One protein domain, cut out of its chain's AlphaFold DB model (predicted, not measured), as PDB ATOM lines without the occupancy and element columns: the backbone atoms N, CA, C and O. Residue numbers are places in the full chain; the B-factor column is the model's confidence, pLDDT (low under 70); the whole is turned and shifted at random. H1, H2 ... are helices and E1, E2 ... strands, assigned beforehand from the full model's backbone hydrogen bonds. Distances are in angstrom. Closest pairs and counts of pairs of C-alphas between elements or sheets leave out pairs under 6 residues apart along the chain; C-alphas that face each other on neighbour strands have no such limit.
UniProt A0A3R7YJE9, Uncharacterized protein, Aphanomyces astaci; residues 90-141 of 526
ATOM      1  N   GLU A  90     -26.267  49.497  -9.451       46.22
ATOM      2  CA  GLU A  90     -27.337  49.969  -8.560       46.22
ATOM      3  C   GLU A  90     -28.130  48.846  -7.869       46.22
ATOM      4  O   GLU A  90     -28.741  49.090  -6.823       46.22
ATOM      5  N   GLU A  91     -28.108  47.618  -8.389       45.28
ATOM      6  CA  GLU A  91     -28.819  46.479  -7.796       45.28
ATOM      7  C   GLU A  91     -28.036  45.873  -6.619       45.28
ATOM      8  O   GLU A  91     -28.618  45.512  -5.598       45.28
ATOM      9  N   GLU A  92     -26.703  45.899  -6.684       45.03
ATOM     10  CA  GLU A  92     -25.803  45.405  -5.629       45.03
ATOM     11  C   GLU A  92     -25.898  46.224  -4.324       45.03
ATOM     12  O   GLU A  92     -25.692  45.710  -3.225       45.03
ATOM     13  N   LYS A  93     -26.318  47.495  -4.408       49.06
ATOM     14  CA  LYS A  93     -26.557  48.350  -3.229       49.06
ATOM     15  C   LYS A  93     -27.882  48.067  -2.520       49.06
ATOM     16  O   LYS A  93     -28.084  48.575  -1.418       49.06
ATOM     17  N   ARG A  94     -28.785  47.273  -3.111       53.22
ATOM     18  CA  ARG A  94     -30.064  46.903  -2.478       53.22
ATOM     19  C   ARG A  94     -29.938  45.769  -1.459       53.22
ATOM     20  O   ARG A  94     -30.896  45.531  -0.734       53.22
ATOM     21  N   TYR A  95     -28.765  45.142  -1.348       59.12
ATOM     22  CA  TYR A  95     -28.525  43.989  -0.469       59.12
ATOM     23  C   TYR A  95     -27.448  44.241   0.595       59.12
ATOM     24  O   TYR A  95     -27.003  43.316   1.267       59.12
ATOM     25  N   VAL A  96     -27.016  45.493   0.784       72.75
ATOM     26  CA  VAL A  96     -26.032  45.828   1.823       72.75
ATOM     27  C   VAL A  96     -26.737  45.947   3.169       72.75
ATOM     28  O   VAL A  96     -27.556  46.844   3.372       72.75
ATOM     29  N   CYS A  97     -26.406  45.052   4.098       80.69
ATOM     30  CA  CYS A  97     -26.947  45.064   5.451       80.69
ATOM     31  C   CYS A  97     -26.705  46.408   6.154       80.69
ATOM     32  O   CYS A  97     -25.587  46.914   6.217       80.69
ATOM     33  N   VAL A  98     -27.768  46.971   6.732       81.00
ATOM     34  CA  VAL A  98     -27.736  48.280   7.410       81.00
ATOM     35  C   VAL A  98     -27.424  48.161   8.910       81.00
ATOM     36  O   VAL A  98     -27.391  49.164   9.627       81.00
ATOM     37  N   ALA A  99     -27.185  46.948   9.415       76.19
ATOM     38  CA  ALA A  99     -26.802  46.767  10.808       76.19
ATOM     39  C   ALA A  99     -25.478  47.483  11.114       76.19
ATOM     40  O   ALA A  99     -24.534  47.485  10.322       76.19
ATOM     41  N   THR A 100     -25.427  48.149  12.268       70.44
ATOM     42  CA  THR A 100     -24.269  48.965  12.656       70.44
ATOM     43  C   THR A 100     -23.057  48.064  12.889       70.44
ATOM     44  O   THR A 100     -23.117  47.194  13.749       70.44
ATOM     45  N   GLY A 101     -21.971  48.283  12.140       68.88
ATOM     46  CA  GLY A 101     -20.766  47.444  12.217       68.88
ATOM     47  C   GLY A 101     -20.902  46.090  11.512       68.88
ATOM     48  O   GLY A 101     -20.261  45.129  11.920       68.88
ATOM     49  N   CYS A 102     -21.784  45.988  10.511       77.69
ATOM     50  CA  CYS A 102     -21.869  44.800   9.676       77.69
ATOM     51  C   CYS A 102     -20.843  44.860   8.541       77.69
ATOM     52  O   CYS A 102     -20.984  45.655   7.611       77.69
ATOM     53  N   ASP A 103     -19.862  43.966   8.611       72.25
ATOM     54  CA  ASP A 103     -18.795  43.822   7.611       72.25
ATOM     55  C   ASP A 103     -19.023  42.589   6.720       72.25
ATOM     56  O   ASP A 103     -18.142  42.171   5.972       72.25
ATOM     57  N   LEU A 104     -20.180  41.944   6.878       71.81
ATOM     58  CA  LEU A 104     -20.481  40.668   6.251       71.81
ATOM     59  C   LEU A 104     -20.822  40.844   4.770       71.81
ATOM     60  O   LEU A 104     -21.428  41.842   4.375       71.81
ATOM     61  N   ASP A 105     -20.464  39.835   3.978       68.31
ATOM     62  CA  ASP A 105     -20.648  39.841   2.530       68.31
ATOM     63  C   ASP A 105     -22.119  40.014   2.131       68.31
ATOM     64  O   ASP A 105     -23.019  39.402   2.708       68.31
ATOM     65  N   THR A 106     -22.347  40.775   1.059       65.44
ATOM     66  CA  THR A 106     -23.657  41.002   0.414       65.44
ATOM     67  C   THR A 106     -24.299  39.735  -0.160       65.44
ATOM     68  O   THR A 106     -25.439  39.771  -0.617       65.44
ATOM     69  N   SER A 107     -23.573  38.614  -0.152       63.44
ATOM     70  CA  SER A 107     -24.049  37.289  -0.552       63.44
ATOM     71  C   SER A 107     -24.854  36.581   0.540       63.44
ATOM     72  O   SER A 107     -25.531  35.591   0.255       63.44
ATOM     73  N   LEU A 108     -24.788  37.056   1.787       67.88
ATOM     74  CA  LEU A 108     -25.598  36.518   2.869       67.88
ATOM     75  C   LEU A 108     -27.051  36.963   2.717       67.88
ATOM     76  O   LEU A 108     -27.348  38.095   2.340       67.88
ATOM     77  N   ALA A 109     -27.970  36.058   3.054       64.06
ATOM     78  CA  ALA A 109     -29.394  36.345   2.989       64.06
ATOM     79  C   ALA A 109     -29.730  37.589   3.835       64.06
ATOM     80  O   ALA A 109     -29.388  37.674   5.023       64.06
ATOM     81  N   THR A 110     -30.363  38.566   3.187       74.31
ATOM     82  CA  THR A 110     -30.852  39.797   3.804       74.31
ATOM     83  C   THR A 110     -32.372  39.811   3.772       74.31
ATOM     84  O   THR A 110     -32.983  39.647   2.721       74.31
ATOM     85  N   ASP A 111     -32.973  40.060   4.930       77.62
ATOM     86  CA  ASP A 111     -34.404  40.318   5.071       77.62
ATOM     87  C   ASP A 111     -34.631  41.811   5.351       77.62
ATOM     88  O   ASP A 111     -33.775  42.470   5.957       77.62
ATOM     89  N   PRO A 112     -35.784  42.383   4.966       80.12
ATOM     90  CA  PRO A 112     -36.122  43.746   5.338       80.12
ATOM     91  C   PRO A 112     -36.378  43.848   6.845       80.12
ATOM     92  O   PRO A 112     -37.100  43.051   7.442       80.12
ATOM     93  N   CYS A 113     -35.834  44.890   7.466       83.62
ATOM     94  CA  CYS A 113     -36.129  45.224   8.845       83.62
ATOM     95  C   CYS A 113     -37.621  45.542   9.006       83.62
ATOM     96  O   CYS A 113     -38.152  46.404   8.310       83.62
ATOM     97  N   SER A 114     -38.271  44.936   9.995       82.44
ATOM     98  CA  SER A 114     -39.703  45.067  10.269       82.44
ATOM     99  C   SER A 114     -40.149  46.496  10.612       82.44
ATOM    100  O   SER A 114     -41.328  46.806  10.492       82.44
ATOM    101  N   VAL A 115     -39.224  47.381  11.007       80.31
ATOM    102  CA  VAL A 115     -39.531  48.780  11.365       80.31
ATOM    103  C   VAL A 115     -39.163  49.768  10.263       80.31
ATOM    104  O   VAL A 115     -39.940  50.668   9.958       80.31
ATOM    105  N   CYS A 116     -37.977  49.637   9.661       78.69
ATOM    106  CA  CYS A 116     -37.483  50.615   8.685       78.69
ATOM    107  C   CYS A 116     -37.428  50.102   7.240       78.69
ATOM    108  O   CYS A 116     -37.051  50.863   6.350       78.69
ATOM    109  N   GLY A 117     -37.762  48.831   6.999       76.12
ATOM    110  CA  GLY A 117     -37.776  48.191   5.679       76.12
ATOM    111  C   GLY A 117     -36.399  47.975   5.048       76.12
ATOM    112  O   GLY A 117     -36.315  47.496   3.923       76.12
ATOM    113  N   LYS A 118     -35.313  48.342   5.738       82.62
ATOM    114  CA  LYS A 118     -33.947  48.255   5.205       82.62
ATOM    115  C   LYS A 118     -33.398  46.830   5.285       82.62
ATOM    116  O   LYS A 118     -33.707  46.158   6.265       82.62
ATOM    117  N   PRO A 119     -32.562  46.390   4.331       81.06
ATOM    118  CA  PRO A 119     -31.997  45.043   4.330       81.06
ATOM    119  C   PRO A 119     -31.085  44.809   5.543       81.06
ATOM    120  O   PRO A 119     -30.276  45.668   5.913       81.06
ATOM    121  N   VAL A 120     -31.224  43.642   6.171       84.56
ATOM    122  CA  VAL A 120     -30.455  43.205   7.341       84.56
ATOM    123  C   VAL A 120     -30.137  41.722   7.213       84.56
ATOM    124  O   VAL A 120     -31.028  40.918   6.950       84.56
ATOM    125  N   HIS A 121     -28.882  41.341   7.448       85.19
ATOM    126  CA  HIS A 121     -28.511  39.932   7.537       85.19
ATOM    127  C   HIS A 121     -29.202  39.270   8.732       85.19
ATOM    128  O   HIS A 121     -29.203  39.822   9.834       85.19
ATOM    129  N   HIS A 122     -29.705  38.046   8.554       78.19
ATOM    130  CA  HIS A 122     -30.336  37.285   9.641       78.19
ATOM    131  C   HIS A 122     -29.458  37.214  10.897       78.19
ATOM    132  O   HIS A 122     -29.951  37.400  12.005       78.19
ATOM    133  N   ILE A 123     -28.147  37.014  10.719       80.31
ATOM    134  CA  ILE A 123     -27.188  36.923  11.825       80.31
ATOM    135  C   ILE A 123     -27.093  38.236  12.614       80.31
ATOM    136  O   ILE A 123     -27.155  38.215  13.837       80.31
ATOM    137  N   CYS A 124     -27.086  39.381  11.926       80.00
ATOM    138  CA  CYS A 124     -27.058  40.691  12.570       80.00
ATOM    139  C   CYS A 124     -28.363  41.011  13.302       80.00
ATOM    140  O   CYS A 124     -28.350  41.743  14.285       80.00
ATOM    141  N   SER A 125     -29.493  40.478  12.828       79.56
ATOM    142  CA  SER A 125     -30.771  40.618  13.526       79.56
ATOM    143  C   SER A 125     -30.842  39.748  14.782       79.56
ATOM    144  O   SER A 125     -31.431  40.174  15.773       79.56
ATOM    145  N   ASN A 126     -30.268  38.544  14.749       73.69
ATOM    146  CA  ASN A 126     -30.286  37.616  15.882       73.69
ATOM    147  C   ASN A 126     -29.440  38.128  17.060       73.69
ATOM    148  O   ASN A 126     -29.792  37.890  18.210       73.69
ATOM    149  N   ASP A 127     -28.374  38.886  16.787       70.25
ATOM    150  CA  ASP A 127     -27.576  39.553  17.829       70.25
ATOM    151  C   ASP A 127     -28.367  40.645  18.579       70.25
ATOM    152  O   ASP A 127     -28.012  41.026  19.695       70.25
ATOM    153  N   ILE A 128     -29.435  41.166  17.966       70.38
ATOM    154  CA  ILE A 128     -30.264  42.251  18.509       70.38
ATOM    155  C   ILE A 128     -31.512  41.696  19.210       70.38
ATOM    156  O   ILE A 128     -31.901  42.223  20.251       70.38
ATOM    157  N   ALA A 129     -32.125  40.649  18.652       65.50
ATOM    158  CA  ALA A 129     -33.312  39.983  19.184       65.50
ATOM    159  C   ALA A 129     -32.974  38.526  19.564       65.50
ATOM    160  O   ALA A 129     -33.025  37.643  18.707       65.50
ATOM    161  N   PRO A 130     -32.612  38.255  20.832       57.81
ATOM    162  CA  PRO A 130     -32.225  36.917  21.278       57.81
ATOM    163  C   PRO A 130     -33.419  35.983  21.550       57.81
ATOM    164  O   PRO A 130     -33.200  34.807  21.844       57.81
ATOM    165  N   ASP A 131     -34.660  36.483  21.495       60.22
ATOM    166  CA  ASP A 131     -35.858  35.692  21.784       60.22
ATOM    167  C   ASP A 131     -36.325  34.902  20.539       60.22
ATOM    168  O   ASP A 131     -36.598  35.502  19.493       60.22
ATOM    169  N   PRO A 132     -36.430  33.561  20.612       55.03
ATOM    170  CA  PRO A 132     -36.902  32.739  19.502       55.03
ATOM    171  C   PRO A 132     -38.348  33.032  19.065       55.03
ATOM    172  O   PRO A 132     -38.672  32.749  17.911       55.03
ATOM    173  N   GLU A 133     -39.210  33.604  19.918       57.81
ATOM    174  CA  GLU A 133     -40.585  33.971  19.528       57.81
ATOM    175  C   GLU A 133     -40.636  35.232  18.646       57.81
ATOM    176  O   GLU A 133     -41.561  35.404  17.850       57.81
ATOM    177  N   GLU A 134     -39.592  36.066  18.689       57.56
ATOM    178  CA  GLU A 134     -39.439  37.254  17.841       57.56
ATOM    179  C   GLU A 134     -38.557  37.006  16.605       57.56
ATOM    180  O   GLU A 134     -38.380  37.900  15.779       57.56
ATOM    181  N   ALA A 135     -38.059  35.778  16.410       56.12
ATOM    182  CA  ALA A 135     -37.161  35.406  15.309       56.12
ATOM    183  C   ALA A 135     -37.790  35.511  13.904       56.12
ATOM    184  O   ALA A 135     -37.075  35.449  12.896       56.12
ATOM    185  N   SER A 136     -39.117  35.662  13.823       65.56
ATOM    186  CA  SER A 136     -39.826  35.973  12.576       65.56
ATOM    187  C   SER A 136     -39.708  37.447  12.175       65.56
ATOM    188  O   SER A 136     -39.976  37.779  11.020       65.56
ATOM    189  N   LEU A 137     -39.353  38.332  13.107       71.31
ATOM    190  CA  LEU A 137     -39.164  39.757  12.866       71.31
ATOM    191  C   LEU A 137     -37.672  40.071  12.806       71.31
ATOM    192  O   LEU A 137     -36.841  39.444  13.464       71.31
ATOM    193  N   ARG A 138     -37.319  41.035  11.957       81.12
ATOM    194  CA  ARG A 138     -35.926  41.380  11.674       81.12
ATOM    195  C   ARG A 138     -35.668  42.825  12.045       81.12
ATOM    196  O   ARG A 138     -36.412  43.723  11.651       81.12
ATOM    197  N   TYR A 139     -34.586  43.084  12.765       81.88
ATOM    198  CA  TYR A 139     -34.269  44.423  13.254       81.88
ATOM    199  C   TYR A 139     -32.856  44.822  12.848       81.88
ATOM    200  O   TYR A 139     -31.907  44.081  13.060       81.88
ATOM    201  N   CYS A 140     -32.707  46.017  12.268       80.56
ATOM    202  CA  CYS A 140     -31.395  46.533  11.862       80.56
ATOM    203  C   CYS A 140     -30.600  47.145  13.022       80.56
ATOM    204  O   CYS A 140     -29.411  47.414  12.887       80.56
ATOM    205  N   SER A 141     -31.261  47.467  14.135       80.19
ATOM    206  CA  SER A 141     -30.635  48.098  15.294       80.19
ATOM    207  C   SER A 141     -31.491  47.940  16.547       80.19
ATOM    208  O   SER A 141     -32.705  47.748  16.464       80.19
TER     209      SER A 141
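AT A GLANCE: This is residues 90 to 141 of the 526 residues of an uncharacterized protein of Aphanomyces astaci (UniProt A0A3R7YJE9). Little regular structure: mostly loops, with a tiny two-stranded hairpin, E1 and E2, near the middle, the short helix H2 following E2 directly, H1 toward one end and the loop round Glu 133 at the other. The printed part has 52 residues, 15 in named elements, in the order H1, E1, E2, H2, class mixed; it is compact, radius of gyration of the C-alphas 10.4 A, but elongated, 34 by 19 by 16 A.

HOW THE PARTS SIT: E1, residues 110 to 112, and E2, residues 119 to 121, form an antiparallel hairpin at 136 degrees; N 111 and O 120 are 2.9 A apart, within hydrogen-bond range. H2, residues 122 to 126, has its O i to N i+4 pair within range; its closest C-alphas to E1 are His 122 and Thr 110, 6.4 A. H1, residues 92 to 95, is too short for such a pair, and its one O i to N i+3 pair is not within range. H1 and E2 come closest at the C-alphas of Tyr 95 and Pro 119, 6.0 A; H1 and H2 are apart.

IN THESE COORDINATES: E1 spans 6.8 A, E2 7.0 A, H2 6.2 A and H1 6.0 A. C-alpha 92 is at (-25.803, 45.405, -5.629), C-alpha 126 at (-30.286, 37.616, 15.882).

THE WHOLE: The C-alphas farthest apart, Glu 90 and Glu 133, are 34.9 A apart. The printed part has no cut; the link H1 to E1 is long, 14 residues. Mean pLDDT of the printed part is 70.5; 20 residues are under 70, among them 90 to 95 and 129 to 136.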